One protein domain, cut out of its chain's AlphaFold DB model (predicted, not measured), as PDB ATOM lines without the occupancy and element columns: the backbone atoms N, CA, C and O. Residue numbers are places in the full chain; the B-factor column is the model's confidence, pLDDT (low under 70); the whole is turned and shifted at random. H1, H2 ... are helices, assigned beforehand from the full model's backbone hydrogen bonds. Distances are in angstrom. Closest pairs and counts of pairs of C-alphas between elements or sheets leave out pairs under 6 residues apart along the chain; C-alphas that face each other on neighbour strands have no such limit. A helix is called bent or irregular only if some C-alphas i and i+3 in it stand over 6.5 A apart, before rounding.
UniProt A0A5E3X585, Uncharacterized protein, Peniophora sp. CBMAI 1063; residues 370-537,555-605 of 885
ATOM      1  N   ASP A 370      64.838  26.374 -41.201       88.06
ATOM      2  CA  ASP A 370      64.500  27.801 -41.285       88.06
ATOM      3  C   ASP A 370      64.044  28.394 -39.940       88.06
ATOM      4  O   ASP A 370      64.013  29.613 -39.793       88.06
ATOM      5  N   TYR A 371      63.771  27.549 -38.938       89.38
ATOM      6  CA  TYR A 371      63.386  27.956 -37.584       89.38
ATOM      7  C   TYR A 371      64.507  27.598 -36.591       89.38
ATOM      8  O   TYR A 371      64.514  26.508 -36.014       89.38
ATOM      9  N   PRO A 372      65.493  28.486 -36.358       87.00
ATOM     10  CA  PRO A 372      66.633  28.173 -35.498       87.00
ATOM     11  C   PRO A 372      66.257  28.041 -34.016       87.00
ATOM     12  O   PRO A 372      66.957  27.350 -33.284       87.00
ATOM     13  N   ALA A 373      65.145  28.642 -33.568       86.25
ATOM     14  CA  ALA A 373      64.558  28.353 -32.258       86.25
ATOM     15  C   ALA A 373      64.112  26.884 -32.169       86.25
ATOM     16  O   ALA A 373      64.630  26.153 -31.325       86.25
ATOM     17  N   PHE A 374      63.275  26.436 -33.114       88.56
ATOM     18  CA  PHE A 374      62.843  25.043 -33.225       88.56
ATOM     19  C   PHE A 374      64.019  24.063 -33.250       88.56
ATOM     20  O   PHE A 374      64.042  23.134 -32.458       88.56
ATOM     21  N   MET A 375      65.047  24.288 -34.077       89.50
ATOM     22  CA  MET A 375      66.213  23.385 -34.154       89.50
ATOM     23  C   MET A 375      66.991  23.235 -32.835       89.50
ATOM     24  O   MET A 375      67.675  22.227 -32.655       89.50
ATOM     25  N   ARG A 376      66.928  24.224 -31.936       89.75
ATOM     26  CA  ARG A 376      67.571  24.171 -30.612       89.75
ATOM     27  C   ARG A 376      66.699  23.417 -29.610       89.75
ATOM     28  O   ARG A 376      67.207  22.509 -28.962       89.75
ATOM     29  N   HIS A 377      65.410  23.746 -29.554       86.44
ATOM     30  CA  HIS A 377      64.411  23.057 -28.733       86.44
ATOM     31  C   HIS A 377      64.283  21.568 -29.113       86.44
ATOM     32  O   HIS A 377      64.390  20.689 -28.264       86.44
ATOM     33  N   LEU A 378      64.216  21.273 -30.416       87.50
ATOM     34  CA  LEU A 378      64.177  19.924 -30.986       87.50
ATOM     35  C   LEU A 378      65.318  19.032 -30.479       87.50
ATOM     36  O   LEU A 378      65.084  17.871 -30.166       87.50
ATOM     37  N   VAL A 379      66.546  19.556 -30.417       85.19
ATOM     38  CA  VAL A 379      67.716  18.785 -29.964       85.19
ATOM     39  C   VAL A 379      67.836  18.744 -28.440       85.19
ATOM     40  O   VAL A 379      68.380  17.772 -27.927       85.19
ATOM     41  N   LEU A 380      67.362  19.773 -27.731       80.69
ATOM     42  CA  LEU A 380      67.477  19.861 -26.275       80.69
ATOM     43  C   LEU A 380      66.415  19.031 -25.545       80.69
ATOM     44  O   LEU A 380      66.760  18.269 -24.645       80.69
ATOM     45  N   ASP A 381      65.156  19.192 -25.958       76.88
ATOM     46  CA  ASP A 381      63.972  18.812 -25.183       76.88
ATOM     47  C   ASP A 381      63.150  17.692 -25.858       76.88
ATOM     48  O   ASP A 381      62.461  16.934 -25.177       76.88
ATOM     49  N   LEU A 382      63.221  17.557 -27.196       78.81
ATOM     50  CA  LEU A 382      62.315  16.677 -27.959       78.81
ATOM     51  C   LEU A 382      62.938  15.383 -28.515       78.81
ATOM     52  O   LEU A 382      62.210  14.418 -28.750       78.81
ATOM     53  N   LEU A 383      64.248  15.344 -28.767       78.81
ATOM     54  CA  LEU A 383      64.920  14.248 -29.479       78.81
ATOM     55  C   LEU A 383      65.535  13.209 -28.530       78.81
ATOM     56  O   LEU A 383      66.330  13.567 -27.663       78.81
ATOM     57  N   ASP A 384      65.290  11.912 -28.761       71.44
ATOM     58  CA  ASP A 384      66.053  10.864 -28.068       71.44
ATOM     59  C   ASP A 384      67.463  10.702 -28.665       71.44
ATOM     60  O   ASP A 384      67.721   9.892 -29.565       71.44
ATOM     61  N   VAL A 385      68.392  11.486 -28.116       65.50
ATOM     62  CA  VAL A 385      69.829  11.443 -28.427       65.50
ATOM     63  C   VAL A 385      70.508  10.172 -27.878       65.50
ATOM     64  O   VAL A 385      71.596   9.814 -28.333       65.50
ATOM     65  N   GLY A 386      69.859   9.441 -26.961       56.78
ATOM     66  CA  GLY A 386      70.327   8.133 -26.502       56.78
ATOM     67  C   GLY A 386      70.241   7.070 -27.602       56.78
ATOM     68  O   GLY A 386      71.149   6.244 -27.738       56.78
ATOM     69  N   SER A 387      69.203   7.120 -28.447       59.03
ATOM     70  CA  SER A 387      69.028   6.161 -29.543       59.03
ATOM     71  C   SER A 387      70.237   6.119 -30.500       59.03
ATOM     72  O   SER A 387      70.797   7.153 -30.892       59.03
ATOM     73  N   PRO A 388      70.658   4.934 -30.982       55.25
ATOM     74  CA  PRO A 388      71.822   4.829 -31.860       55.25
ATOM     75  C   PRO A 388      71.640   5.528 -33.222       55.25
ATOM     76  O   PRO A 388      72.645   5.851 -33.857       55.25
ATOM     77  N   ALA A 389      70.410   5.824 -33.661       57.62
ATOM     78  CA  ALA A 389      70.093   5.922 -35.089       57.62
ATOM     79  C   ALA A 389      69.714   7.316 -35.654       57.62
ATOM     80  O   ALA A 389      69.934   7.548 -36.844       57.62
ATOM     81  N   PHE A 390      69.272   8.290 -34.839       69.88
ATOM     82  CA  PHE A 390      68.831   9.638 -35.290       69.88
ATOM     83  C   PHE A 390      69.824  10.411 -36.194       69.88
ATOM     84  O   PHE A 390      69.447  11.357 -36.892       69.88
ATOM     85  N   GLY A 391      71.105  10.023 -36.206       74.44
ATOM     86  CA  GLY A 391      72.171  10.652 -36.986       74.44
ATOM     87  C   GLY A 391      71.908  10.737 -38.496       74.44
ATOM     88  O   GLY A 391      72.499  11.596 -39.149       74.44
ATOM     89  N   ALA A 392      71.001   9.928 -39.057       80.19
ATOM     90  CA  ALA A 392      70.642   9.954 -40.478       80.19
ATOM     91  C   ALA A 392      70.173  11.340 -40.975       80.19
ATOM     92  O   ALA A 392      70.613  11.803 -42.031       80.19
ATOM     93  N   VAL A 393      69.318  12.032 -40.212       85.62
ATOM     94  CA  VAL A 393      68.787  13.361 -40.583       85.62
ATOM     95  C   VAL A 393      69.889  14.420 -40.517       85.62
ATOM     96  O   VAL A 393      70.095  15.179 -41.466       85.62
ATOM     97  N   PHE A 394      70.674  14.420 -39.440       88.69
ATOM     98  CA  PHE A 394      71.785  15.353 -39.247       88.69
ATOM     99  C   PHE A 394      72.914  15.144 -40.273       88.69
ATOM    100  O   PHE A 394      73.492  16.117 -40.758       88.69
ATOM    101  N   VAL A 395      73.168  13.906 -40.707       87.25
ATOM    102  CA  VAL A 395      74.040  13.599 -41.854       87.25
ATOM    103  C   VAL A 395      73.516  14.236 -43.146       87.25
ATOM    104  O   VAL A 395      74.290  14.856 -43.878       87.25
ATOM    105  N   GLN A 396      72.215  14.137 -43.435       86.94
ATOM    106  CA  GLN A 396      71.623  14.741 -44.636       86.94
ATOM    107  C   GLN A 396      71.672  16.276 -44.618       86.94
ATOM    108  O   GLN A 396      71.947  16.882 -45.657       86.94
ATOM    109  N   ILE A 397      71.486  16.900 -43.449       89.94
ATOM    110  CA  ILE A 397      71.704  18.340 -43.238       89.94
ATOM    111  C   ILE A 397      73.167  18.698 -43.527       89.94
ATOM    112  O   ILE A 397      73.442  19.582 -44.339       89.94
ATOM    113  N   ARG A 398      74.114  17.973 -42.918       90.19
ATOM    114  CA  ARG A 398      75.562  18.203 -43.049       90.19
ATOM    115  C   ARG A 398      76.070  18.041 -44.485       90.19
ATOM    116  O   ARG A 398      76.961  18.774 -44.897       90.19
ATOM    117  N   ARG A 399      75.464  17.153 -45.283       88.19
ATOM    118  CA  ARG A 399      75.742  16.997 -46.726       88.19
ATOM    119  C   ARG A 399      75.241  18.171 -47.595       88.19
ATOM    120  O   ARG A 399      75.543  18.198 -48.786       88.19
ATOM    121  N   ARG A 400      74.490  19.141 -47.049       90.75
ATOM    122  CA  ARG A 400      73.876  20.268 -47.784       90.75
ATOM    123  C   ARG A 400      74.386  21.621 -47.265       90.75
ATOM    124  O   ARG A 400      73.762  22.233 -46.400       90.75
ATOM    125  N   ARG A 401      75.467  22.159 -47.855       90.81
ATOM    126  CA  ARG A 401      76.128  23.424 -47.430       90.81
ATOM    127  C   ARG A 401      75.187  24.619 -47.199       90.81
ATOM    128  O   ARG A 401      75.478  25.470 -46.364       90.81
ATOM    129  N   HIS A 402      74.062  24.700 -47.917       92.19
ATOM    130  CA  HIS A 402      73.068  25.766 -47.729       92.19
ATOM    131  C   HIS A 402      72.258  25.623 -46.426       92.19
ATOM    132  O   HIS A 402      71.982  26.634 -45.790       92.19
ATOM    133  N   LEU A 403      71.936  24.398 -45.987       92.62
ATOM    134  CA  LEU A 403      71.308  24.149 -44.682       92.62
ATOM    135  C   LEU A 403      72.308  24.397 -43.550       92.62
ATOM    136  O   LEU A 403      71.992  25.085 -42.586       92.62
ATOM    137  N   VAL A 404      73.554  23.944 -43.719       92.75
ATOM    138  CA  VAL A 404      74.639  24.223 -42.765       92.75
ATOM    139  C   VAL A 404      74.883  25.732 -42.606       92.75
ATOM    140  O   VAL A 404      75.127  26.205 -41.499       92.75
ATOM    141  N   ARG A 405      74.742  26.519 -43.684       93.56
ATOM    142  CA  ARG A 405      74.792  27.988 -43.621       93.56
ATOM    143  C   ARG A 405      73.611  28.601 -42.856       93.56
ATOM    144  O   ARG A 405      73.840  29.566 -42.135       93.56
ATOM    145  N   LYS A 406      72.389  28.060 -42.973       91.50
ATOM    146  CA  LYS A 406      71.237  28.489 -42.151       91.50
ATOM    147  C   LYS A 406      71.490  28.209 -40.663       91.50
ATOM    148  O   LYS A 406      71.370  29.119 -39.853       91.50
ATOM    149  N   ILE A 407      71.974  27.011 -40.321       93.06
ATOM    150  CA  ILE A 407      72.360  26.657 -38.940       93.06
ATOM    151  C   ILE A 407      73.453  27.594 -38.409       93.06
ATOM    152  O   ILE A 407      73.335  28.099 -37.299       93.06
ATOM    153  N   ALA A 408      74.484  27.897 -39.201       92.38
ATOM    154  CA  ALA A 408      75.545  28.824 -38.802       92.38
ATOM    155  C   ALA A 408      75.048  30.259 -38.516       92.38
ATOM    156  O   ALA A 408      75.622  30.947 -37.671       92.38
ATOM    157  N   ILE A 409      73.979  30.702 -39.191       90.50
ATOM    158  CA  ILE A 409      73.293  31.967 -38.892       90.50
ATOM    159  C   ILE A 409      72.509  31.835 -37.579       90.50
ATOM    160  O   ILE A 409      72.738  32.624 -36.668       90.50
ATOM    161  N   GLY A 410      71.702  30.781 -37.420       87.00
ATOM    162  CA  GLY A 410      70.941  30.513 -36.192       87.00
ATOM    163  C   GLY A 410      71.797  30.352 -34.925       87.00
ATOM    164  O   GLY A 410      71.393  30.768 -33.841       87.00
ATOM    165  N   LEU A 411      73.021  29.825 -35.042       88.62
ATOM    166  CA  LEU A 411      73.998  29.788 -33.941       88.62
ATOM    167  C   LEU A 411      74.459  31.194 -33.502       88.62
ATOM    168  O   LEU A 411      74.895  31.366 -32.367       88.62
ATOM    169  N   CYS A 412      74.350  32.216 -34.354       87.94
ATOM    170  CA  CYS A 412      74.612  33.610 -33.976       87.94
ATOM    171  C   CYS A 412      73.402  34.291 -33.302       87.94
ATOM    172  O   CYS A 412      73.558  35.356 -32.705       87.94
ATOM    173  N   GLU A 413      72.216  33.681 -33.369       87.31
ATOM    174  CA  GLU A 413      70.937  34.185 -32.845       87.31
ATOM    175  C   GLU A 413      70.631  33.578 -31.464       87.31
ATOM    176  O   GLU A 413      69.535  33.082 -31.193       87.31
ATOM    177  N   VAL A 414      71.652  33.554 -30.603       86.44
ATOM    178  CA  VAL A 414      71.582  33.091 -29.212       86.44
ATOM    179  C   VAL A 414      71.480  34.306 -28.295       86.44
ATOM    180  O   VAL A 414      72.366  35.168 -28.288       86.44
ATOM    181  N   GLU A 415      70.384  34.381 -27.544       84.12
ATOM    182  CA  GLU A 415      70.019  35.540 -26.717       84.12
ATOM    183  C   GLU A 415      69.836  35.162 -25.232       84.12
ATOM    184  O   GLU A 415      70.232  35.956 -24.378       84.12
ATOM    185  N   SER A 416      69.333  33.950 -24.944       87.31
ATOM    186  CA  SER A 416      69.070  33.396 -23.603       87.31
ATOM    187  C   SER A 416      69.941  32.171 -23.234       87.31
ATOM    188  O   SER A 416      70.536  31.557 -24.130       87.31
ATOM    189  N   PRO A 417      70.024  31.778 -21.940       86.50
ATOM    190  CA  PRO A 417      70.715  30.564 -21.485       86.50
ATOM    191  C   PRO A 417      70.225  29.274 -22.154       86.50
ATOM    192  O   PRO A 417      71.040  28.576 -22.756       86.50
ATOM    193  N   ASN A 418      68.918  28.989 -22.149       82.81
ATOM    194  CA  ASN A 418      68.367  27.752 -22.727       82.81
ATOM    195  C   ASN A 418      68.643  27.667 -24.242       82.81
ATOM    196  O   ASN A 418      69.082  26.636 -24.757       82.81
ATOM    197  N   SER A 419      68.539  28.801 -24.946       87.12
ATOM    198  CA  SER A 419      68.953  28.937 -26.349       87.12
ATOM    199  C   SER A 419      70.455  28.669 -26.552       87.12
ATOM    200  O   SER A 419      70.846  28.038 -27.537       87.12
ATOM    201  N   ALA A 420      71.320  29.069 -25.613       89.44
ATOM    202  CA  ALA A 420      72.752  28.771 -25.661       89.44
ATOM    203  C   ALA A 420      73.058  27.281 -25.430       89.44
ATOM    204  O   ALA A 420      73.896  26.721 -26.141       89.44
ATOM    205  N   VAL A 421      72.356  26.622 -24.500       88.19
ATOM    206  CA  VAL A 421      72.456  25.167 -24.283       88.19
ATOM    207  C   VAL A 421      72.021  24.420 -25.543       88.19
ATOM    208  O   VAL A 421      72.803  23.641 -26.087       88.19
ATOM    209  N   GLY A 422      70.827  24.705 -26.071       86.75
ATOM    210  CA  GLY A 422      70.322  24.072 -27.292       86.75
ATOM    211  C   GLY A 422      71.219  24.318 -28.515       86.75
ATOM    212  O   GLY A 422      71.416  23.416 -29.326       86.75
ATOM    213  N   ALA A 423      71.853  25.492 -28.627       91.25
ATOM    214  CA  ALA A 423      72.845  25.778 -29.669       91.25
ATOM    215  C   ALA A 423      74.128  24.933 -29.528       91.25
ATOM    216  O   ALA A 423      74.630  24.403 -30.523       91.25
ATOM    217  N   LEU A 424      74.645  24.767 -28.305       91.44
ATOM    218  CA  LEU A 424      75.792  23.899 -28.019       91.44
ATOM    219  C   LEU A 424      75.477  22.426 -28.309       91.44
ATOM    220  O   LEU A 424      76.284  21.745 -28.942       91.44
ATOM    221  N   ARG A 425      74.295  21.949 -27.903       90.19
ATOM    222  CA  ARG A 425      73.840  20.570 -28.137       90.19
ATOM    223  C   ARG A 425      73.569  20.287 -29.618       90.19
ATOM    224  O   ARG A 425      74.018  19.262 -30.124       90.19
ATOM    225  N   LEU A 426      72.958  21.222 -30.352       91.50
ATOM    226  CA  LEU A 426      72.812  21.147 -31.813       91.50
ATOM    227  C   LEU A 426      74.176  21.050 -32.519       91.50
ATOM    228  O   LEU A 426      74.340  20.244 -33.435       91.50
ATOM    229  N   LEU A 427      75.175  21.823 -32.077       92.06
ATOM    230  CA  LEU A 427      76.538  21.743 -32.608       92.06
ATOM    231  C   LEU A 427      77.219  20.405 -32.260       92.06
ATOM    232  O   LEU A 427      77.845  19.798 -33.130       92.06
ATOM    233  N   GLN A 428      77.051  19.914 -31.029       90.50
ATOM    234  CA  GLN A 428      77.548  18.610 -30.577       90.50
ATOM    235  C   GLN A 428      76.971  17.467 -31.429       90.50
ATOM    236  O   GLN A 428      77.722  16.648 -31.958       90.50
ATOM    237  N   VAL A 429      75.654  17.469 -31.663       88.62
ATOM    238  CA  VAL A 429      74.964  16.520 -32.551       88.62
ATOM    239  C   VAL A 429      75.438  16.646 -34.004       88.62
ATOM    240  O   VAL A 429      75.707  15.633 -34.647       88.62
ATOM    241  N   MET A 430      75.611  17.860 -34.538       89.44
ATOM    242  CA  MET A 430      76.104  18.065 -35.911       89.44
ATOM    243  C   MET A 430      77.517  17.500 -36.137       89.44
ATOM    244  O   MET A 430      77.820  17.023 -37.238       89.44
ATOM    245  N   LEU A 431      78.365  17.517 -35.103       87.94
ATOM    246  CA  LEU A 431      79.703  16.924 -35.107       87.94
ATOM    247  C   LEU A 431      79.652  15.390 -34.950       87.94
ATOM    248  O   LEU A 431      80.225  14.680 -35.776       87.94
ATOM    249  N   LEU A 432      78.934  14.882 -33.940       84.88
ATOM    250  CA  LEU A 432      78.889  13.454 -33.577       84.88
ATOM    251  C   LEU A 432      77.923  12.597 -34.420       84.88
ATOM    252  O   LEU A 432      77.948  11.369 -34.317       84.88
ATOM    253  N   ALA A 433      77.072  13.189 -35.261       83.56
ATOM    254  CA  ALA A 433      76.172  12.421 -36.120       83.56
ATOM    255  C   ALA A 433      76.960  11.495 -37.068       83.56
ATOM    256  O   ALA A 433      77.746  11.953 -37.903       83.56
ATOM    257  N   ARG A 434      76.709  10.186 -36.975       75.38
ATOM    258  CA  ARG A 434      77.186   9.142 -37.895       75.38
ATOM    259  C   ARG A 434      75.971   8.378 -38.440       75.38
ATOM    260  O   ARG A 434      74.927   8.319 -37.798       75.38
ATOM    261  N   TRP A 435      76.095   7.809 -39.637       74.81
ATOM    262  CA  TRP A 435      75.079   6.960 -40.273       74.81
ATOM    263  C   TRP A 435      75.789   5.892 -41.108       74.81
ATOM    264  O   TRP A 435      76.842   6.176 -41.677       74.81
ATOM    265  N   ARG A 436      75.237   4.674 -41.204       64.12
ATOM    266  CA  ARG A 436      75.954   3.495 -41.747       64.12
ATOM    267  C   ARG A 436      76.506   3.692 -43.167       64.12
ATOM    268  O   ARG A 436      77.571   3.172 -43.485       64.12
ATOM    269  N   LEU A 437      75.802   4.454 -44.004       58.16
ATOM    270  CA  LEU A 437      76.237   4.808 -45.361       58.16
ATOM    271  C   LEU A 437      77.140   6.058 -45.400       58.16
ATOM    272  O   LEU A 437      77.939   6.190 -46.323       58.16
ATOM    273  N   ASP A 438      77.089   6.935 -44.386       68.44
ATOM    274  CA  ASP A 438      78.014   8.074 -44.273       68.44
ATOM    275  C   ASP A 438      79.443   7.587 -44.021       68.44
ATOM    276  O   ASP A 438      80.361   8.060 -44.679       68.44
ATOM    277  N   THR A 439      79.625   6.567 -43.173       64.88
ATOM    278  CA  THR A 439      80.933   5.947 -42.888       64.88
ATOM    279  C   THR A 439      81.647   5.451 -44.155       64.88
ATOM    280  O   THR A 439      82.870   5.534 -44.255       64.88
ATOM    281  N   VAL A 440      80.902   4.980 -45.164       65.38
ATOM    282  CA  VAL A 440      81.478   4.514 -46.439       65.38
ATOM    283  C   VAL A 440      82.031   5.686 -47.254       65.38
ATOM    284  O   VAL A 440      83.163   5.619 -47.736       65.38
ATOM    285  N   ASP A 441      81.291   6.789 -47.370       61.94
ATOM    286  CA  ASP A 441      81.759   7.979 -48.095       61.94
ATOM    287  C   ASP A 441      82.849   8.743 -47.317       61.94
ATOM    288  O   ASP A 441      83.800   9.249 -47.919       61.94
ATOM    289  N   GLN A 442      82.778   8.752 -45.982       67.50
ATOM    290  CA  GLN A 442      83.837   9.250 -45.095       67.50
ATOM    291  C   GLN A 442      85.148   8.477 -45.304       67.50
ATOM    292  O   GLN A 442      86.202   9.092 -45.459       67.50
ATOM    293  N   SER A 443      85.094   7.140 -45.423       63.28
ATOM    294  CA  SER A 443      86.288   6.312 -45.677       63.28
ATOM    295  C   SER A 443      86.974   6.625 -47.018       63.28
ATOM    296  O   SER A 443      88.196   6.536 -47.127       63.28
ATOM    297  N   ARG A 444      86.201   7.053 -48.028       63.09
ATOM    298  CA  ARG A 444      86.698   7.473 -49.351       63.09
ATOM    299  C   ARG A 444      87.298   8.880 -49.348       63.09
ATOM    300  O   ARG A 444      88.248   9.129 -50.080       63.09
ATOM    301  N   THR A 445      86.730   9.783 -48.552       63.47
ATOM    302  CA  THR A 445      87.102  11.212 -48.485       63.47
ATOM    303  C   THR A 445      88.045  11.547 -47.326       63.47
ATOM    304  O   THR A 445      88.395  12.709 -47.149       63.47
ATOM    305  N   ARG A 446      88.456  10.547 -46.530       67.56
ATOM    306  CA  ARG A 446      89.250  10.707 -45.293       67.56
ATOM    307  C   ARG A 446      88.677  11.780 -44.360       67.56
ATOM    308  O   ARG A 446      89.413  12.579 -43.791       67.56
ATOM    309  N   ASP A 447      87.353  11.803 -44.244       70.44
ATOM    310  CA  ASP A 447      86.556  12.824 -43.553       70.44
ATOM    311  C   ASP A 447      86.614  14.272 -44.092       70.44
ATOM    312  O   ASP A 447      85.741  15.046 -43.709       70.44
ATOM    313  N   GLU A 448      87.532  14.669 -44.988       76.00
ATOM    314  CA  GLU A 448      87.734  16.078 -45.412       76.00
ATOM    315  C   GLU A 448      86.426  16.790 -45.786       76.00
ATOM    316  O   GLU A 448      86.072  17.824 -45.210       76.00
ATOM    317  N   TYR A 449      85.653  16.160 -46.673       80.75
ATOM    318  CA  TYR A 449      84.368  16.642 -47.184       80.75
ATOM    319  C   TYR A 449      83.344  16.962 -46.077       80.75
ATOM    320  O   TYR A 449      82.536  17.885 -46.216       80.75
ATOM    321  N   ARG A 450      83.383  16.238 -44.946       84.12
ATOM    322  CA  ARG A 450      82.514  16.489 -43.782       84.12
ATOM    323  C   ARG A 450      82.804  17.857 -43.165       84.12
ATOM    324  O   ARG A 450      81.874  18.573 -42.800       84.12
ATOM    325  N   TRP A 451      84.083  18.212 -43.060       85.75
ATOM    326  CA  TRP A 451      84.544  19.444 -42.422       85.75
ATOM    327  C   TRP A 451      84.482  20.644 -43.379       85.75
ATOM    328  O   TRP A 451      84.075  21.720 -42.949       85.75
ATOM    329  N   GLU A 452      84.747  20.460 -44.679       86.31
ATOM    330  CA  GLU A 452      84.535  21.496 -45.710       86.31
ATOM    331  C   GLU A 452      83.074  21.970 -45.785       86.31
ATOM    332  O   GLU A 452      82.788  23.171 -45.880       86.31
ATOM    333  N   MET A 453      82.118  21.037 -45.710       86.81
ATOM    334  CA  MET A 453      80.694  21.381 -45.684       86.81
ATOM    335  C   MET A 453      80.298  22.137 -44.409       86.81
ATOM    336  O   MET A 453      79.361  22.937 -44.450       86.81
ATOM    337  N   MET A 454      81.046  21.952 -43.315       90.12
ATOM    338  CA  MET A 454      80.885  22.657 -42.039       90.12
ATOM    339  C   MET A 454      81.641  23.995 -41.941       90.12
ATOM    340  O   MET A 454      81.438  24.714 -40.963       90.12
ATOM    341  N   ASP A 455      82.398  24.415 -42.966       89.88
ATOM    342  CA  ASP A 455      83.027  25.750 -43.040       89.88
ATOM    343  C   ASP A 455      82.131  26.926 -42.592       89.88
ATOM    344  O   ASP A 455      82.640  27.786 -41.873       89.88
ATOM    345  N   PRO A 456      80.824  27.007 -42.943       93.50
ATOM    346  CA  PRO A 456      79.975  28.108 -42.486       93.50
ATOM    347  C   PRO A 456      79.876  28.203 -40.956       93.50
ATOM    348  O   PRO A 456      79.840  29.307 -40.420       93.50
ATOM    349  N   ILE A 457      79.874  27.064 -40.251       91.06
ATOM    350  CA  ILE A 457      79.832  27.007 -38.783       91.06
ATOM    351  C   ILE A 457      81.163  27.501 -38.206       91.06
ATOM    352  O   ILE A 457      81.164  28.343 -37.312       91.06
ATOM    353  N   PHE A 458      82.300  27.056 -38.751       89.31
ATOM    354  CA  PHE A 458      83.621  27.510 -38.296       89.31
ATOM    355  C   PHE A 458      83.843  29.012 -38.550       89.31
ATOM    356  O   PHE A 458      84.425  29.699 -37.716       89.31
ATOM    357  N   GLN A 459      83.304  29.554 -39.648       89.50
ATOM    358  CA  GLN A 459      83.303  30.995 -39.938       89.50
ATOM    359  C   GLN A 459      82.386  31.799 -38.995       89.50
ATOM    360  O   GLN A 459      82.669  32.963 -38.707       89.50
ATOM    361  N   ALA A 460      81.301  31.197 -38.498       89.31
ATOM    362  CA  ALA A 460      80.398  31.810 -37.523       89.31
ATOM    363  C   ALA A 460      80.901  31.711 -36.069       89.31
ATOM    364  O   ALA A 460      80.526  32.544 -35.240       89.31
ATOM    365  N   ALA A 461      81.763  30.735 -35.757       87.31
ATOM    366  CA  ALA A 461      82.163  30.385 -34.393       87.31
ATOM    367  C   ALA A 461      82.603  31.578 -33.510       87.31
ATOM    368  O   ALA A 461      82.078  31.683 -32.403       87.31
ATOM    369  N   PRO A 462      83.433  32.548 -33.957       86.38
ATOM    370  CA  PRO A 462      83.806  33.690 -33.112       86.38
ATOM    371  C   PRO A 462      82.612  34.558 -32.676       86.38
ATOM    372  O   PRO A 462      82.605  35.099 -31.571       86.38
ATOM    373  N   ARG A 463      81.571  34.671 -33.517       87.44
ATOM    374  CA  ARG A 463      80.340  35.420 -33.199       87.44
ATOM    375  C   ARG A 463      79.434  34.635 -32.254       87.44
ATOM    376  O   ARG A 463      78.894  35.218 -31.317       87.44
ATOM    377  N   PHE A 464      79.316  33.325 -32.471       89.62
ATOM    378  CA  PHE A 464      78.617  32.417 -31.560       89.62
ATOM    379  C   PHE A 464      79.248  32.443 -30.160       89.62
ATOM    380  O   PHE A 464      78.534  32.645 -29.182       89.62
ATOM    381  N   VAL A 465      80.581  32.365 -30.050       86.81
ATOM    382  CA  VAL A 465      81.290  32.459 -28.761       86.81
ATOM    383  C   VAL A 465      81.026  33.794 -28.061       86.81
ATOM    384  O   VAL A 465      80.747  33.807 -26.864       86.81
ATOM    385  N   ALA A 466      81.034  34.920 -28.783       85.62
ATOM    386  CA  ALA A 466      80.713  36.222 -28.196       85.62
ATOM    387  C   ALA A 466      79.282  36.287 -27.614       85.62
ATOM    388  O   ALA A 466      79.076  36.904 -26.567       85.62
ATOM    389  N   ARG A 467      78.300  35.616 -28.240       88.25
ATOM    390  CA  ARG A 467      76.944  35.453 -27.678       88.25
ATOM    391  C   ARG A 467      76.920  34.489 -26.489       88.25
ATOM    392  O   ARG A 467      76.333  34.816 -25.460       88.25
ATOM    393  N   LEU A 468      77.607  33.353 -26.590       88.06
ATOM    394  CA  LEU A 468      77.704  32.341 -25.535       88.06
ATOM    395  C   LEU A 468      78.284  32.912 -24.229       88.06
ATOM    396  O   LEU A 468      77.765  32.629 -23.153       88.06
ATOM    397  N   ILE A 469      79.297  33.781 -24.317       85.94
ATOM    398  CA  ILE A 469      79.879  34.481 -23.157       85.94
ATOM    399  C   ILE A 469      78.846  35.373 -22.451       85.94
ATOM    400  O   ILE A 469      78.895  35.508 -21.229       85.94
ATOM    401  N   LYS A 470      77.905  35.983 -23.186       87.00
ATOM    402  CA  LYS A 470      76.806  36.760 -22.587       87.00
ATOM    403  C   LYS A 470      75.823  35.835 -21.856       87.00
ATOM    404  O   LYS A 470      75.450  36.140 -20.728       87.00
ATOM    405  N   ALA A 471      75.451  34.711 -22.473       87.19
ATOM    406  CA  ALA A 471      74.494  33.753 -21.914       87.19
ATOM    407  C   ALA A 471      75.023  33.027 -20.658       87.19
ATOM    408  O   ALA A 471      74.305  32.933 -19.670       87.19
ATOM    409  N   ASP A 472      76.289  32.593 -20.639       87.81
ATOM    410  CA  ASP A 472      76.921  32.001 -19.444       87.81
ATOM    411  C   ASP A 472      77.007  33.001 -18.281       87.81
ATOM    412  O   ASP A 472      76.686  32.651 -17.150       87.81
ATOM    413  N   ARG A 473      77.344  34.273 -18.546       86.69
ATOM    414  CA  ARG A 473      77.334  35.324 -17.510       86.69
ATOM    415  C   ARG A 473      75.941  35.561 -16.920       86.69
ATOM    416  O   ARG A 473      75.846  35.924 -15.753       86.69
ATOM    417  N   GLN A 474      74.884  35.366 -17.711       87.38
ATOM    418  CA  GLN A 474      73.496  35.434 -17.253       87.38
ATOM    419  C   GLN A 474      73.135  34.203 -16.403       87.38
ATOM    420  O   GLN A 474      72.707  34.376 -15.267       87.38
ATOM    421  N   ALA A 475      73.403  32.989 -16.901       85.81
ATOM    422  CA  ALA A 475      73.143  31.726 -16.199       85.81
ATOM    423  C   ALA A 475      73.872  31.636 -14.846       85.81
ATOM    424  O   ALA A 475      73.255  31.412 -13.808       85.81
ATOM    425  N   MET A 476      75.175  31.934 -14.821       83.62
ATOM    426  CA  MET A 476      75.966  31.957 -13.585       83.62
ATOM    427  C   MET A 476      75.478  33.022 -12.592       83.62
ATOM    428  O   MET A 476      75.639  32.853 -11.385       83.62
ATOM    429  N   GLY A 477      74.860  34.106 -13.077       84.12
ATOM    430  CA  GLY A 477      74.214  35.119 -12.237       84.12
ATOM    431  C   GLY A 477      72.995  34.586 -11.475       84.12
ATOM    432  O   GLY A 477      72.720  35.049 -10.372       84.12
ATOM    433  N   THR A 478      72.314  33.575 -12.020       84.38
ATOM    434  CA  THR A 478      71.210  32.837 -11.381       84.38
ATOM    435  C   THR A 478      71.649  31.484 -10.798       84.38
ATOM    436  O   THR A 478      70.799  30.660 -10.475       84.38
ATOM    437  N   LYS A 479      72.964  31.249 -10.653       83.12
ATOM    438  CA  LYS A 479      73.596  29.966 -10.269       83.12
ATOM    439  C   LYS A 479      73.281  28.771 -11.183       83.12
ATOM    440  O   LYS A 479      73.560  27.635 -10.814       83.12
ATOM    441  N   ASP A 480      72.777  29.000 -12.392       82.19
ATOM    442  CA  ASP A 480      72.652  27.939 -13.389       82.19
ATOM    443  C   ASP A 480      74.009  27.646 -14.056       82.19
ATOM    444  O   ASP A 480      74.802  28.537 -14.361       82.19
ATOM    445  N   LEU A 481      74.265  26.357 -14.272       85.12
ATOM    446  CA  LEU A 481      75.496  25.791 -14.816       85.12
ATOM    447  C   LEU A 481      75.263  25.101 -16.175       85.12
ATOM    448  O   LEU A 481      76.230  24.719 -16.836       85.12
ATOM    449  N   SER A 482      74.009  24.984 -16.635       84.88
ATOM    450  CA  SER A 482      73.593  24.290 -17.867       84.88
ATOM    451  C   SER A 482      74.473  24.615 -19.088       84.88
ATOM    452  O   SER A 482      75.028  23.716 -19.727       84.88
ATOM    453  N   VAL A 483      74.685  25.909 -19.352       87.88
ATOM    454  CA  VAL A 483      75.486  26.456 -20.460       87.88
ATOM    455  C   VAL A 483      76.930  25.951 -20.404       87.88
ATOM    456  O   VAL A 483      77.522  25.598 -21.427       87.88
ATOM    457  N   ARG A 484      77.501  25.870 -19.199       87.06
ATOM    458  CA  ARG A 484      78.897  25.486 -18.983       87.06
ATOM    459  C   ARG A 484      79.087  23.969 -18.986       87.06
ATOM    460  O   ARG A 484      80.075  23.500 -19.544       87.06
ATOM    461  N   ALA A 485      78.121  23.200 -18.478       86.94
ATOM    462  CA  ALA A 485      78.084  21.743 -18.638       86.94
ATOM    463  C   ALA A 485      78.020  21.346 -20.122       86.94
ATOM    464  O   ALA A 485      78.833  20.541 -20.582       86.94
ATOM    465  N   ALA A 486      77.120  21.966 -20.893       88.12
ATOM    466  CA  ALA A 486      77.007  21.729 -22.329       88.12
ATOM    467  C   ALA A 486      78.284  22.125 -23.094       88.12
ATOM    468  O   ALA A 486      78.707  21.398 -23.993       88.12
ATOM    469  N   LEU A 487      78.949  23.225 -22.714       90.12
ATOM    470  CA  LEU A 487      80.216  23.624 -23.334       90.12
ATOM    471  C   LEU A 487      81.352  22.642 -23.013       90.12
ATOM    472  O   LEU A 487      82.114  22.283 -23.911       90.12
ATOM    473  N   CYS A 488      81.475  22.192 -21.764       89.00
ATOM    474  CA  CYS A 488      82.500  21.221 -21.383       89.00
ATOM    475  C   CYS A 488      82.270  19.856 -22.056       89.00
ATOM    476  O   CYS A 488      83.235  19.245 -22.512       89.00
ATOM    477  N   SER A 489      81.013  19.433 -22.234       89.12
ATOM    478  CA  SER A 489      80.649  18.228 -22.996       89.12
ATOM    479  C   SER A 489      80.937  18.354 -24.503       89.12
ATOM    480  O   SER A 489      81.510  17.450 -25.120       89.12
ATOM    481  N   LEU A 490      80.643  19.512 -25.112       90.06
ATOM    482  CA  LEU A 490      81.030  19.810 -26.498       90.06
ATOM    483  C   LEU A 490      82.559  19.778 -26.676       90.06
ATOM    484  O   LEU A 490      83.056  19.229 -27.659       90.06
ATOM    485  N   ARG A 491      83.317  20.334 -25.723       88.06
ATOM    486  CA  ARG A 491      84.789  20.288 -25.725       88.06
ATOM    487  C   ARG A 491      85.315  18.861 -25.600       88.06
ATOM    488  O   ARG A 491      86.205  18.499 -26.359       88.06
ATOM    489  N   TRP A 492      84.742  18.044 -24.718       87.06
ATOM    490  CA  TRP A 492      85.084  16.623 -24.605       87.06
ATOM    491  C   TRP A 492      84.843  15.873 -25.923       87.06
ATOM    492  O   TRP A 492      85.740  15.206 -26.436       87.06
ATOM    493  N   SER A 493      83.691  16.113 -26.554       87.62
ATOM    494  CA  SER A 493      83.346  15.571 -27.877       87.62
ATOM    495  C   SER A 493      84.354  15.976 -28.967       87.62
ATOM    496  O   SER A 493      84.699  15.170 -29.830       87.62
ATOM    497  N   LEU A 494      84.867  17.213 -28.925       86.62
ATOM    498  CA  LEU A 494      85.919  17.687 -29.834       86.62
ATOM    499  C   LEU A 494      87.287  17.043 -29.558       86.62
ATOM    500  O   LEU A 494      88.033  16.825 -30.508       86.62
ATOM    501  N   LEU A 495      87.616  16.719 -28.303       82.62
ATOM    502  CA  LEU A 495      88.859  16.020 -27.947       82.62
ATOM    503  C   LEU A 495      88.829  14.548 -28.389       82.62
ATOM    504  O   LEU A 495      89.829  14.071 -28.922       82.62
ATOM    505  N   ILE A 496      87.683  13.864 -28.270       80.12
ATOM    506  CA  ILE A 496      87.482  12.508 -28.817       80.12
ATOM    507  C   ILE A 496      87.644  12.518 -30.342       80.12
ATOM    508  O   ILE A 496      88.437  11.749 -30.883       80.12
ATOM    509  N   LEU A 497      86.972  13.443 -31.044       80.69
ATOM    510  CA  LEU A 497      87.128  13.603 -32.498       80.69
ATOM    511  C   LEU A 497      88.562  13.987 -32.908       80.69
ATOM    512  O   LEU A 497      88.949  13.742 -34.053       80.69
ATOM    513  N   TRP A 498      89.353  14.569 -32.000       79.56
ATOM    514  CA  TRP A 498      90.768  14.836 -32.236       79.56
ATOM    515  C   TRP A 498      91.620  13.571 -32.101       79.56
ATOM    516  O   TRP A 498      92.437  13.333 -32.984       79.56
ATOM    517  N   ASP A 499      91.434  12.735 -31.074       75.81
ATOM    518  CA  ASP A 499      92.204  11.483 -30.955       75.81
ATOM    519  C   ASP A 499      91.855  10.497 -32.088       75.81
ATOM    520  O   ASP A 499      92.766   9.960 -32.718       75.81
ATOM    521  N   ASP A 500      90.571  10.382 -32.464       74.06
ATOM    522  CA  ASP A 500      90.101   9.658 -33.664       74.06
ATOM    523  C   ASP A 500      90.869  10.112 -34.927       74.06
ATOM    524  O   ASP A 500      91.430   9.302 -35.674       74.06
ATOM    525  N   ALA A 501      90.941  11.429 -35.158       72.62
ATOM    526  CA  ALA A 501      91.650  11.999 -36.301       72.62
ATOM    527  C   ALA A 501      93.176  11.830 -36.195       72.62
ATOM    528  O   ALA A 501      93.842  11.596 -37.201       72.62
ATOM    529  N   ALA A 502      93.746  11.935 -34.995       67.88
ATOM    530  CA  ALA A 502      95.186  11.925 -34.751       67.88
ATOM    531  C   ALA A 502      95.776  10.511 -34.562       67.88
ATOM    532  O   ALA A 502      97.003  10.364 -34.503       67.88
ATOM    533  N   ALA A 503      94.932   9.478 -34.493       65.88
ATOM    534  CA  ALA A 503      95.307   8.068 -34.566       65.88
ATOM    535  C   ALA A 503      95.437   7.554 -36.017       65.88
ATOM    536  O   ALA A 503      96.129   6.564 -36.257       65.88
ATOM    537  N   SER A 504      94.810   8.217 -36.998       64.19
ATOM    538  CA  SER A 504      94.871   7.813 -38.409       64.19
ATOM    539  C   SER A 504      96.155   8.314 -39.099       64.19
ATOM    540  O   SER A 504      96.322   9.519 -39.292       64.19
ATOM    541  N   PRO A 505      97.059   7.429 -39.575       56.56
ATOM    542  CA  PRO A 505      98.351   7.823 -40.157       56.56
ATOM    543  C   PRO A 505      98.250   8.450 -41.562       56.56
ATOM    544  O   PRO A 505      99.267   8.712 -42.198       56.56
ATOM    545  N   SER A 506      97.034   8.669 -42.071       56.12
ATOM    546  CA  SER A 506      96.771   9.359 -43.344       56.12
ATOM    547  C   SER A 506      95.794  10.533 -43.196       56.12
ATOM    548  O   SER A 506      95.224  10.989 -44.192       56.12
ATOM    549  N   ALA A 507      95.587  10.991 -41.955       57.34
ATOM    550  CA  ALA A 507      94.639  12.036 -41.609       57.34
ATOM    551  C   ALA A 507      94.949  13.382 -42.292       57.34
ATOM    552  O   ALA A 507      96.118  13.768 -42.391       57.34
ATOM    553  N   PRO A 508      93.919  14.137 -42.707       62.00
ATOM    554  CA  PRO A 508      94.099  15.480 -43.245       62.00
ATOM    555  C   PRO A 508      94.611  16.464 -42.191       62.00
ATOM    556  O   PRO A 508      94.199  16.420 -41.024       62.00
ATOM    557  N   SER A 509      95.400  17.453 -42.623       68.62
ATOM    558  CA  SER A 509      95.653  18.635 -41.788       68.62
ATOM    559  C   SER A 509      94.343  19.382 -41.519       68.62
ATOM    560  O   SER A 509      94.055  19.692 -40.370       68.62
ATOM    561  N   LEU A 510      93.486  19.531 -42.541       78.50
ATOM    562  CA  LEU A 510      92.217  20.267 -42.488       78.50
ATOM    563  C   LEU A 510      91.317  19.878 -41.302       78.50
ATOM    564  O   LEU A 510      90.740  20.757 -40.668       78.50
ATOM    565  N   VAL A 511      91.214  18.583 -40.980       78.31
ATOM    566  CA  VAL A 511      90.411  18.088 -39.844       78.31
ATOM    567  C   VAL A 511      90.988  18.592 -38.520       78.31
ATOM    568  O   VAL A 511      90.287  19.215 -37.724       78.31
ATOM    569  N   ASN A 512      92.291  18.384 -38.321       76.81
ATOM    570  CA  ASN A 512      93.026  18.845 -37.144       76.81
ATOM    571  C   ASN A 512      93.004  20.378 -37.024       76.81
ATOM    572  O   ASN A 512      92.880  20.915 -35.925       76.81
ATOM    573  N   ASP A 513      93.100  21.084 -38.149       78.44
ATOM    574  CA  ASP A 513      93.088  22.541 -38.212       78.44
ATOM    575  C   ASP A 513      91.705  23.099 -37.848       78.44
ATOM    576  O   ASP A 513      91.622  23.971 -36.988       78.44
ATOM    577  N   ARG A 514      90.608  22.541 -38.383       83.19
ATOM    578  CA  ARG A 514      89.235  22.967 -38.041       83.19
ATOM    579  C   ARG A 514      88.848  22.669 -36.590       83.19
ATOM    580  O   ARG A 514      88.215  23.519 -35.965       83.19
ATOM    581  N   ILE A 515      89.254  21.523 -36.032       79.81
ATOM    582  CA  ILE A 515      89.071  21.230 -34.596       79.81
ATOM    583  C   ILE A 515      89.834  22.259 -33.749       79.81
ATOM    584  O   ILE A 515      89.262  22.861 -32.837       79.81
ATOM    585  N   ARG A 516      91.106  22.521 -34.083       77.25
ATOM    586  CA  ARG A 516      91.954  23.480 -33.362       77.25
ATOM    587  C   ARG A 516      91.427  24.913 -33.456       77.25
ATOM    588  O   ARG A 516      91.449  25.623 -32.457       77.25
ATOM    589  N   ASP A 517      90.942  25.340 -34.618       77.81
ATOM    590  CA  ASP A 517      90.400  26.687 -34.826       77.81
ATOM    591  C   ASP A 517      89.067  26.893 -34.089       77.81
ATOM    592  O   ASP A 517      88.852  27.957 -33.502       77.81
ATOM    593  N   LEU A 518      88.208  25.867 -34.021       81.56
ATOM    594  CA  LEU A 518      87.006  25.911 -33.184       81.56
ATOM    595  C   LEU A 518      87.369  25.995 -31.692       81.56
ATOM    596  O   LEU A 518      86.821  26.846 -30.992       81.56
ATOM    597  N   LEU A 519      88.324  25.190 -31.211       78.50
ATOM    598  CA  LEU A 519      88.795  25.255 -29.820       78.50
ATOM    599  C   LEU A 519      89.388  26.635 -29.478       78.50
ATOM    600  O   LEU A 519      88.934  27.262 -28.520       78.50
ATOM    601  N   ARG A 520      90.284  27.169 -30.321       75.88
ATOM    602  CA  ARG A 520      90.846  28.533 -30.209       75.88
ATOM    603  C   ARG A 520      89.779  29.625 -30.151       75.88
ATOM    604  O   ARG A 520      89.959  30.622 -29.450       75.88
ATOM    605  N   SER A 521      88.665  29.465 -30.871       75.62
ATOM    606  CA  SER A 521      87.591  30.468 -30.871       75.62
ATOM    607  C   SER A 521      86.993  30.686 -29.472       75.62
ATOM    608  O   SER A 521      86.671  31.826 -29.128       75.62
ATOM    609  N   PHE A 522      86.947  29.634 -28.640       75.25
ATOM    610  CA  PHE A 522      86.526  29.703 -27.236       75.25
ATOM    611  C   PHE A 522      87.594  30.285 -26.289       75.25
ATOM    612  O   PHE A 522      87.257  30.666 -25.170       75.25
ATOM    613  N   GLU A 523      88.866  30.347 -26.696       69.00
ATOM    614  CA  GLU A 523      89.974  30.851 -25.868       69.00
ATOM    615  C   GLU A 523      90.155  32.370 -25.991       69.00
ATOM    616  O   GLU A 523      90.427  33.046 -25.003       69.00
ATOM    617  N   HIS A 524      89.977  32.923 -27.196       59.06
ATOM    618  CA  HIS A 524      90.420  34.281 -27.558       59.06
ATOM    619  C   HIS A 524      89.690  35.449 -26.851       59.06
ATOM    620  O   HIS A 524      90.028  36.605 -27.088       59.06
ATOM    621  N   HIS A 525      88.681  35.184 -26.010       55.81
ATOM    622  CA  HIS A 525      87.722  36.208 -25.570       55.81
ATOM    623  C   HIS A 525      87.519  36.369 -24.047       55.81
ATOM    624  O   HIS A 525      86.941  37.386 -23.661       55.81
ATOM    625  N   ASN A 526      87.930  35.432 -23.171       53.91
ATOM    626  CA  ASN A 526      87.839  35.624 -21.704       53.91
ATOM    627  C   ASN A 526      88.611  34.565 -20.876       53.91
ATOM    628  O   ASN A 526      88.515  33.373 -21.175       53.91
ATOM    629  N   ASP A 527      89.222  34.959 -19.749       57.19
ATOM    630  CA  ASP A 527      89.969  34.062 -18.828       57.19
ATOM    631  C   ASP A 527      89.141  32.904 -18.231       57.19
ATOM    632  O   ASP A 527      89.688  31.889 -17.804       57.19
ATOM    633  N   VAL A 528      87.813  33.053 -18.184       57.31
ATOM    634  CA  VAL A 528      86.880  32.045 -17.638       57.31
ATOM    635  C   VAL A 528      86.705  30.854 -18.589       57.31
ATOM    636  O   VAL A 528      86.476  29.736 -18.138       57.31
ATOM    637  N   PHE A 529      86.828  31.083 -19.900       60.06
ATOM    638  CA  PHE A 529      86.691  30.036 -20.917       60.06
ATOM    639  C   PHE A 529      88.024  29.541 -21.462       60.06
ATOM    640  O   PHE A 529      88.068  28.425 -21.987       60.06
ATOM    641  N   ALA A 530      89.091  30.329 -21.334       62.53
ATOM    642  CA  ALA A 530      90.430  29.912 -21.704       62.53
ATOM    643  C   ALA A 530      90.809  28.613 -20.972       62.53
ATOM    644  O   ALA A 530      90.866  28.559 -19.743       62.53
ATOM    645  N   LEU A 531      91.090  27.558 -21.744       64.31
ATOM    646  CA  LEU A 531      91.632  26.301 -21.212       64.31
ATOM    647  C   LEU A 531      93.050  26.508 -20.648       64.31
ATOM    648  O   LEU A 531      93.506  25.723 -19.824       64.31
ATOM    649  N   LEU A 532      93.726  27.591 -21.045       54.91
ATOM    650  CA  LEU A 532      95.057  27.971 -20.589       54.91
ATOM    651  C   LEU A 532      95.043  29.329 -19.873       54.91
ATOM    652  O   LEU A 532      94.651  30.325 -20.481       54.91
ATOM    653  N   PRO A 533      95.549  29.427 -18.629       48.06
ATOM    654  CA  PRO A 533      95.900  30.715 -18.056       48.06
ATOM    655  C   PRO A 533      97.186  31.237 -18.718       48.06
ATOM    656  O   PRO A 533      98.200  30.539 -18.760       48.06
ATOM    657  N   PHE A 534      97.193  32.494 -19.169       38.28
ATOM    658  CA  PHE A 534      98.394  33.137 -19.730       38.28
ATOM    659  C   PHE A 534      99.570  33.242 -18.727       38.28
ATOM    660  O   PHE A 534     100.707  33.483 -19.128       38.28
ATOM    661  N   SER A 535      99.322  33.042 -17.427       35.66
ATOM    662  CA  SER A 535     100.283  33.264 -16.340       35.66
ATOM    663  C   SER A 535     101.338  32.171 -16.129       35.66
ATOM    664  O   SER A 535     102.279  32.394 -15.372       35.66
ATOM    665  N   THR A 536     101.257  31.001 -16.772       41.47
ATOM    666  CA  THR A 536     102.283  29.951 -16.574       41.47
ATOM    667  C   THR A 536     103.599  30.258 -17.301       41.47
ATOM    668  O   THR A 536     104.668  29.886 -16.814       41.47
ATOM    669  N   TYR A 537     103.552  30.976 -18.433       38.22
ATOM    670  CA  TYR A 537     104.735  31.250 -19.267       38.22
ATOM    671  C   TYR A 537     105.626  32.391 -18.764       38.22
ATOM    672  O   TYR A 537     106.809  32.419 -19.093       38.22
ATOM    673  N   GLU A 555     103.002  19.068 -30.874       50.31
ATOM    674  CA  GLU A 555     102.676  18.040 -29.875       50.31
ATOM    675  C   GLU A 555     101.721  18.606 -28.815       50.31
ATOM    676  O   GLU A 555     102.137  19.212 -27.831       50.31
ATOM    677  N   ILE A 556     100.415  18.422 -29.032       54.81
ATOM    678  CA  ILE A 556      99.371  18.785 -28.063       54.81
ATOM    679  C   ILE A 556      99.011  17.533 -27.249       54.81
ATOM    680  O   ILE A 556      98.489  16.571 -27.822       54.81
ATOM    681  N   PRO A 557      99.264  17.509 -25.928       66.50
ATOM    682  CA  PRO A 557      98.885  16.385 -25.086       66.50
ATOM    683  C   PRO A 557      97.399  16.511 -24.708       66.50
ATOM    684  O   PRO A 557      97.001  17.346 -23.899       66.50
ATOM    685  N   ILE A 558      96.561  15.689 -25.347       71.00
ATOM    686  CA  ILE A 558      95.086  15.761 -25.274       71.00
ATOM    687  C   ILE A 558      94.577  15.606 -23.825       71.00
ATOM    688  O   ILE A 558      93.647  16.297 -23.410       71.00
ATOM    689  N   ARG A 559      95.241  14.755 -23.031       73.50
ATOM    690  CA  ARG A 559      94.919  14.460 -21.626       73.50
ATOM    691  C   ARG A 559      94.978  15.694 -20.719       73.50
ATOM    692  O   ARG A 559      94.094  15.892 -19.891       73.50
ATOM    693  N   GLU A 560      95.986  16.542 -20.886       74.94
ATOM    694  CA  GLU A 560      96.157  17.792 -20.146       74.94
ATOM    695  C   GLU A 560      95.008  18.773 -20.429       74.94
ATOM    696  O   GLU A 560      94.488  19.399 -19.505       74.94
ATOM    697  N   VAL A 561      94.574  18.873 -21.691       76.19
ATOM    698  CA  VAL A 561      93.439  19.720 -22.100       76.19
ATOM    699  C   VAL A 561      92.119  19.171 -21.546       76.19
ATOM    700  O   VAL A 561      91.275  19.942 -21.091       76.19
ATOM    701  N   ALA A 562      91.960  17.846 -21.511       79.44
ATOM    702  CA  ALA A 562      90.811  17.194 -20.888       79.44
ATOM    703  C   ALA A 562      90.747  17.440 -19.368       79.44
ATOM    704  O   ALA A 562      89.704  17.846 -18.858       79.44
ATOM    705  N   ALA A 563      91.868  17.296 -18.652       79.62
ATOM    706  CA  ALA A 563      91.953  17.593 -17.221       79.62
ATOM    707  C   ALA A 563      91.588  19.057 -16.907       79.62
ATOM    708  O   ALA A 563      90.874  19.330 -15.942       79.62
ATOM    709  N   LEU A 564      92.033  20.004 -17.740       79.88
ATOM    710  CA  LEU A 564      91.665  21.420 -17.632       79.88
ATOM    711  C   LEU A 564      90.164  21.654 -17.862       79.88
ATOM    712  O   LEU A 564      89.544  22.411 -17.117       79.88
ATOM    713  N   ASN A 565      89.566  20.987 -18.851       85.75
ATOM    714  CA  ASN A 565      88.132  21.068 -19.134       85.75
ATOM    715  C   ASN A 565      87.286  20.580 -17.939       85.75
ATOM    716  O   ASN A 565      86.360  21.269 -17.506       85.75
ATOM    717  N   SER A 566      87.671  19.448 -17.343       86.69
ATOM    718  CA  SER A 566      87.034  18.894 -16.141       86.69
ATOM    719  C   SER A 566      87.260  19.769 -14.899       86.69
ATOM    720  O   SER A 566      86.336  19.961 -14.109       86.69
ATOM    721  N   PHE A 567      88.442  20.382 -14.743       86.19
ATOM    722  CA  PHE A 567      88.705  21.357 -13.676       86.19
ATOM    723  C   PHE A 567      87.819  22.608 -13.793       86.19
ATOM    724  O   PHE A 567      87.259  23.041 -12.788       86.19
ATOM    725  N   LEU A 568      87.637  23.162 -14.998       84.62
ATOM    726  CA  LEU A 568      86.774  24.333 -15.216       84.62
ATOM    727  C   LEU A 568      85.299  24.042 -14.899       84.62
ATOM    728  O   LEU A 568      84.617  24.907 -14.346       84.62
ATOM    729  N   LEU A 569      84.801  22.833 -15.202       88.00
ATOM    730  CA  LEU A 569      83.440  22.445 -14.818       88.00
ATOM    731  C   LEU A 569      83.299  22.301 -13.294       88.00
ATOM    732  O   LEU A 569      82.291  22.718 -12.729       88.00
ATOM    733  N   LEU A 570      84.322  21.773 -12.619       86.69
ATOM    734  CA  LEU A 570      84.331  21.589 -11.165       86.69
ATOM    735  C   LEU A 570      84.445  22.920 -10.396       86.69
ATOM    736  O   LEU A 570      83.755  23.125  -9.400       86.69
ATOM    737  N   GLU A 571      85.272  23.849 -10.885       84.81
ATOM    738  CA  GLU A 571      85.382  25.217 -10.356       84.81
ATOM    739  C   GLU A 571      84.065  25.994 -10.521       84.81
ATOM    740  O   GLU A 571      83.727  26.817  -9.669       84.81
ATOM    741  N   ALA A 572      83.297  25.708 -11.578       84.62
ATOM    742  CA  ALA A 572      81.953  26.243 -11.773       84.62
ATOM    743  C   ALA A 572      80.909  25.585 -10.859       84.62
ATOM    744  O   ALA A 572      80.093  26.294 -10.280       84.62
ATOM    745  N   ALA A 573      80.956  24.262 -10.671       85.50
ATOM    746  CA  ALA A 573      80.031  23.556  -9.782       85.50
ATOM    747  C   ALA A 573      80.134  24.084  -8.343       85.50
ATOM    748  O   ALA A 573      79.117  24.337  -7.705       85.50
ATOM    749  N   LEU A 574      81.351  24.385  -7.882       84.88
ATOM    750  CA  LEU A 574      81.587  25.053  -6.601       84.88
ATOM    751  C   LEU A 574      81.082  26.512  -6.548       84.88
ATOM    752  O   LEU A 574      80.788  27.014  -5.468       84.88
ATOM    753  N   GLN A 575      80.978  27.219  -7.679       84.00
ATOM    754  CA  GLN A 575      80.381  28.567  -7.737       84.00
ATOM    755  C   GLN A 575      78.842  28.533  -7.686       84.00
ATOM    756  O   GLN A 575      78.229  29.531  -7.310       84.00
ATOM    757  N   CYS A 576      78.236  27.393  -8.028       82.38
ATOM    758  CA  CYS A 576      76.789  27.162  -8.043       82.38
ATOM    759  C   CYS A 576      76.315  26.231  -6.906       82.38
ATOM    760  O   CYS A 576      75.307  25.541  -7.058       82.38
ATOM    761  N   ASP A 577      77.045  26.174  -5.786       79.25
ATOM    762  CA  ASP A 577      76.751  25.343  -4.601       79.25
ATOM    763  C   ASP A 577      76.474  23.855  -4.921       79.25
ATOM    764  O   ASP A 577      75.624  23.210  -4.308       79.25
ATOM    765  N   TRP A 578      77.184  23.311  -5.914       77.56
ATOM    766  CA  TRP A 578      77.038  21.954  -6.462       77.56
ATOM    767  C   TRP A 578      75.682  21.620  -7.107       77.56
ATOM    768  O   TRP A 578      75.416  20.446  -7.375       77.56
ATOM    769  N   SER A 579      74.838  22.614  -7.386       67.88
ATOM    770  CA  SER A 579      73.535  22.409  -8.028       67.88
ATOM    771  C   SER A 579      73.634  22.078  -9.530       67.88
ATOM    772  O   SER A 579      74.619  22.391 -10.205       67.88
ATOM    773  N   GLY A 580      72.595  21.425 -10.064       64.69
ATOM    774  CA  GLY A 580      72.467  21.084 -11.486       64.69
ATOM    775  C   GLY A 580      73.187  19.800 -11.932       64.69
ATOM    776  O   GLY A 580      73.894  19.138 -11.175       64.69
ATOM    777  N   TRP A 581      73.006  19.438 -13.205       65.25
ATOM    778  CA  TRP A 581      73.422  18.152 -13.795       65.25
ATOM    779  C   TRP A 581      74.914  18.099 -14.206       65.25
ATOM    780  O   TRP A 581      75.286  17.538 -15.235       65.25
ATOM    781  N   TRP A 582      75.809  18.687 -13.404       79.81
ATOM    782  CA  TRP A 582      77.241  18.818 -13.725       79.81
ATOM    783  C   TRP A 582      78.037  17.500 -13.639       79.81
ATOM    784  O   TRP A 582      79.104  17.381 -14.245       79.81
ATOM    785  N   ALA A 583      77.533  16.503 -12.904       74.75
ATOM    786  CA  ALA A 583      78.196  15.207 -12.722       74.75
ATOM    787  C   ALA A 583      78.079  14.277 -13.949       74.75
ATOM    788  O   ALA A 583      78.947  13.435 -14.160       74.75
ATOM    789  N   ALA A 584      77.052  14.457 -14.786       73.81
ATOM    790  CA  ALA A 584      76.816  13.665 -15.998       73.81
ATOM    791  C   ALA A 584      76.541  14.569 -17.222       73.81
ATOM    792  O   ALA A 584      75.474  14.486 -17.824       73.81
ATOM    793  N   PRO A 585      77.485  15.448 -17.617       78.31
ATOM    794  CA  PRO A 585      77.245  16.465 -18.647       78.31
ATOM    795  C   PRO A 585      77.145  15.877 -20.066       78.31
ATOM    796  O   PRO A 585      76.681  16.560 -20.983       78.31
ATOM    797  N   ASP A 586      77.592  14.631 -20.252       78.12
ATOM    798  CA  ASP A 586      77.694  13.946 -21.543       78.12
ATOM    799  C   ASP A 586      76.522  13.011 -21.852       78.12
ATOM    800  O   ASP A 586      76.266  12.744 -23.020       78.12
ATOM    801  N   VAL A 587      75.791  12.530 -20.845       61.12
ATOM    802  CA  VAL A 587      74.631  11.642 -21.026       61.12
ATOM    803  C   VAL A 587      73.404  12.543 -21.223       61.12
ATOM    804  O   VAL A 587      73.122  13.321 -20.312       61.12
ATOM    805  N   PRO A 588      72.689  12.536 -22.373       65.44
ATOM    806  CA  PRO A 588      72.596  11.480 -23.401       65.44
ATOM    807  C   PRO A 588      73.362  11.714 -24.729       65.44
ATOM    808  O   PRO A 588      73.156  10.981 -25.690       65.44
ATOM    809  N   TYR A 589      74.196  12.749 -24.843       72.12
ATOM    810  CA  TYR A 589      74.792  13.193 -26.116       72.12
ATOM    811  C   TYR A 589      76.016  12.387 -26.583       72.12
ATOM    812  O   TYR A 589      76.308  12.358 -27.781       72.12
ATOM    813  N   LEU A 590      76.734  11.743 -25.659       72.81
ATOM    814  CA  LEU A 590      77.872  10.873 -25.941       72.81
ATOM    815  C   LEU A 590      77.462   9.405 -25.753       72.81
ATOM    816  O   LEU A 590      77.102   8.985 -24.656       72.81
ATOM    817  N   LYS A 591      77.521   8.628 -26.836       66.12
ATOM    818  CA  LYS A 591      77.228   7.185 -26.835       66.12
ATOM    819  C   LYS A 591      78.421   6.391 -26.314       66.12
ATOM    820  O   LYS A 591      79.556   6.784 -26.559       66.12
ATOM    821  N   GLU A 592      78.167   5.222 -25.725       60.22
ATOM    822  CA  GLU A 592      79.208   4.276 -25.279       60.22
ATOM    823  C   GLU A 592      80.199   3.898 -26.401       60.22
ATOM    824  O   GLU A 592      81.379   3.678 -26.144       60.22
ATOM    825  N   GLU A 593      79.747   3.915 -27.664       60.09
ATOM    826  CA  GLU A 593      80.579   3.742 -28.870       60.09
ATOM    827  C   GLU A 593      81.748   4.744 -28.983       60.09
ATOM    828  O   GLU A 593      82.704   4.482 -29.713       60.09
ATOM    829  N   TYR A 594      81.677   5.888 -28.293       61.75
ATOM    830  CA  TYR A 594      82.715   6.924 -28.253       61.75
ATOM    831  C   TYR A 594      83.650   6.820 -27.033       61.75
ATOM    832  O   TYR A 594      84.559   7.639 -26.898       61.75
ATOM    833  N   GLY A 595      83.471   5.814 -26.170       64.56
ATOM    834  CA  GLY A 595      84.348   5.555 -25.027       64.56
ATOM    835  C   GLY A 595      84.000   6.369 -23.766       64.56
ATOM    836  O   GLY A 595      82.823   6.626 -23.511       64.56
ATOM    837  N   PRO A 596      84.993   6.711 -22.917       70.12
ATOM    838  CA  PRO A 596      84.749   7.298 -21.596       70.12
ATOM    839  C   PRO A 596      84.046   8.668 -21.626       70.12
ATOM    840  O   PRO A 596      84.252   9.493 -22.517       70.12
ATOM    841  N   GLY A 597      83.252   8.950 -20.587       75.12
ATOM    842  CA  GLY A 597      82.721  10.293 -20.314       75.12
ATOM    843  C   GLY A 597      83.800  11.252 -19.790       75.12
ATOM    844  O   GLY A 597      84.850  10.816 -19.319       75.12
ATOM    845  N   MET A 598      83.536  12.562 -19.811       83.69
ATOM    846  CA  MET A 598      84.525  13.622 -19.543       83.69
ATOM    847  C   MET A 598      85.241  13.485 -18.187       83.69
ATOM    848  O   MET A 598      86.412  13.843 -18.041       83.69
ATOM    849  N   TRP A 599      84.557  12.950 -17.176       81.44
ATOM    850  CA  TRP A 599      85.129  12.738 -15.844       81.44
ATOM    851  C   TRP A 599      86.135  11.579 -15.773       81.44
ATOM    852  O   TRP A 599      86.926  11.537 -14.836       81.44
ATOM    853  N   GLU A 600      86.175  10.702 -16.778       76.81
ATOM    854  CA  GLU A 600      87.125   9.587 -16.890       76.81
ATOM    855  C   GLU A 600      88.280   9.879 -17.871       76.81
ATOM    856  O   GLU A 600      88.910   8.964 -18.393       76.81
ATOM    857  N   TRP A 601      88.602  11.164 -18.077       76.38
ATOM    858  CA  TRP A 601      89.696  11.695 -18.911       76.38
ATOM    859  C   TRP A 601      91.097  11.101 -18.663       76.38
ATOM    860  O   TRP A 601      92.021  11.357 -19.440       76.38
ATOM    861  N   ASP A 602      91.303  10.372 -17.562       70.25
ATOM    862  CA  ASP A 602      92.566   9.707 -17.249       70.25
ATOM    863  C   ASP A 602      92.649   8.254 -17.758       70.25
ATOM    864  O   ASP A 602      93.743   7.680 -17.710       70.25
ATOM    865  N   LYS A 603      91.549   7.720 -18.317       66.88
ATOM    866  CA  LYS A 603      91.447   6.424 -19.004       66.88
ATOM    867  C   LYS A 603      91.526   6.570 -20.531       66.88
ATOM    868  O   LYS A 603      90.944   7.475 -21.110       66.88
ATOM    869  N   GLU A 604      92.228   5.623 -21.153       57.47
ATOM    870  CA  GLU A 604      92.156   5.228 -22.574       57.47
ATOM    871  C   GLU A 604      91.891   6.323 -23.633       57.47
ATOM    872  O   GLU A 604      90.889   6.307 -24.341       57.47
ATOM    873  N   PHE A 605      92.893   7.181 -23.851       57.47
ATOM    874  CA  PHE A 605      93.214   7.627 -25.217       57.47
ATOM    875  C   PHE A 605      93.969   6.516 -25.970       57.47
ATOM    876  O   PHE A 605      94.552   5.624 -25.345       57.47
TER     877      PHE A 605
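What this domain is: This is residues 370 to 537 and 555 to 605 of the 885 residues of an uncharacterized protein of Peniophora sp. CBMAI 1063 (UniProt A0A5E3X585). The core is a bundle of four helices, H4, H7, H8 and H9, running up and down, and H11 packs side by side with H8. H1 crosses H4 about perpendicular, H2 packs on residues 429 to 430 near the end of H4, H3 packs along the first part of the kinked H7, and the small H6 packs on residues 510 to 514 of H9 with H5 at its corner; H10 is away from the other helices, and a stretch of 30 residues with no named element, residues 576 to 605, follows H11. The printed part has 219 residues with eleven named helices, in the order H1 to H11, and no named strand; the class is all helix. It is compact, with a radius of gyration of the C-alphas of 16.6 A, and its rounded outline spans 48 by 41 by 30 A.

Where its parts are: H1, residues 372 to 382, begins with C-alpha 372 at (66.633, 28.173, -35.498). H2 is residues 391 to 398, and H3 is residues 401 to 410, 14.3 A long from first to last C-alpha. H4, residues 417 to 432, is 22.5 A long and begins with C-alpha 417 at (70.715, 30.564, -21.485). H5 is residues 438 to 445 and H6 residues 448 to 453. H7, residues 455 to 477, is the longest helix by residues and measures 33.4 A; it is irregular, with C-alphas 459 and 462 7.4 A apart, and has a kink of 51 degrees near residue 463. H8, residues 482 to 503, is 31.8 A long, and H9, residues 509 to 523, is 20.9 A long. H10, residues 534 to 537, is only just irregular, with C-alphas 534 and 537 6.6 A apart. H11, residues 558 to 575, is 26.2 A long and ends with C-alpha 575 at (80.381, 28.567, -7.737).

How they stand to each other: H4, H7, H8 and H9 form a bundle, up and down, each running against the one before it in the chain. H7 and H8 are a helical hairpin, touching with the C-alphas of Asp 472 and Val 483 closest at 5.8 A, at a tilt of 35.1 degrees, only just steep. H8 and H9 are a second helical hairpin, at a shallow tilt of 24 degrees, with the C-alphas of Leu 494 and Ile 515 closest at 6.7 A. H4 touches H8 at a shallow tilt of 15 degrees, the same way, the closest C-alphas being those of Val 421 and Val 483, 5.0 A apart. H11 touches H8 at a shallow tilt of 6 degrees, opposite ways, with the C-alphas of Cys 488 and Asn 565 closest at 6.1 A. H1 touches residues 419 to 426 of H4 alone, about perpendicular at 81 degrees, with the C-alphas of Arg 376 and Gly 422 closest at 4.3 A. H2 touches residues 429 to 430 of H4 alone, about perpendicular at 84 degrees, with the C-alphas of Phe 394 and Met 430 closest at 6.1 A. H3 touches residues 456 to 460 of H7 alone, at a shallow tilt of 22 degrees, the same way, with the C-alphas of Ala 408 and Ile 457 closest at 4.7 A. H6 touches residues 510 to 514 of H9 alone, with the C-alphas of Glu 448 and Val 511 closest at 6.5 A. H5 and H6 only just touch, and only at the corner, with 3 pairs of C-alphas within 8 A, the closest those of Gln 442 and Arg 450 at 7.5 A. H10 touches no helix. Each O i to N i+4 pair is within hydrogen-bond range in H2, H3, H4, H5, H6, H8 and H11, against 5 of 7 in H1, 16 of 19 in H7 and 9 of 11 in H9; H10 is too short for such a pair.

The domain as a whole: The two C-alphas farthest apart are those of Arg 444 and Asp 577, at 49.2 A. Residues 538 to 554 are not printed, and C-alphas 537 and 555 are 17.1 A apart across this cut. Of the links that are printed whole, none is long. The mean pLDDT of the printed part is 77.9; 56 residues are under 70, among them 436 to 446, 502 to 509 and 523 to 537.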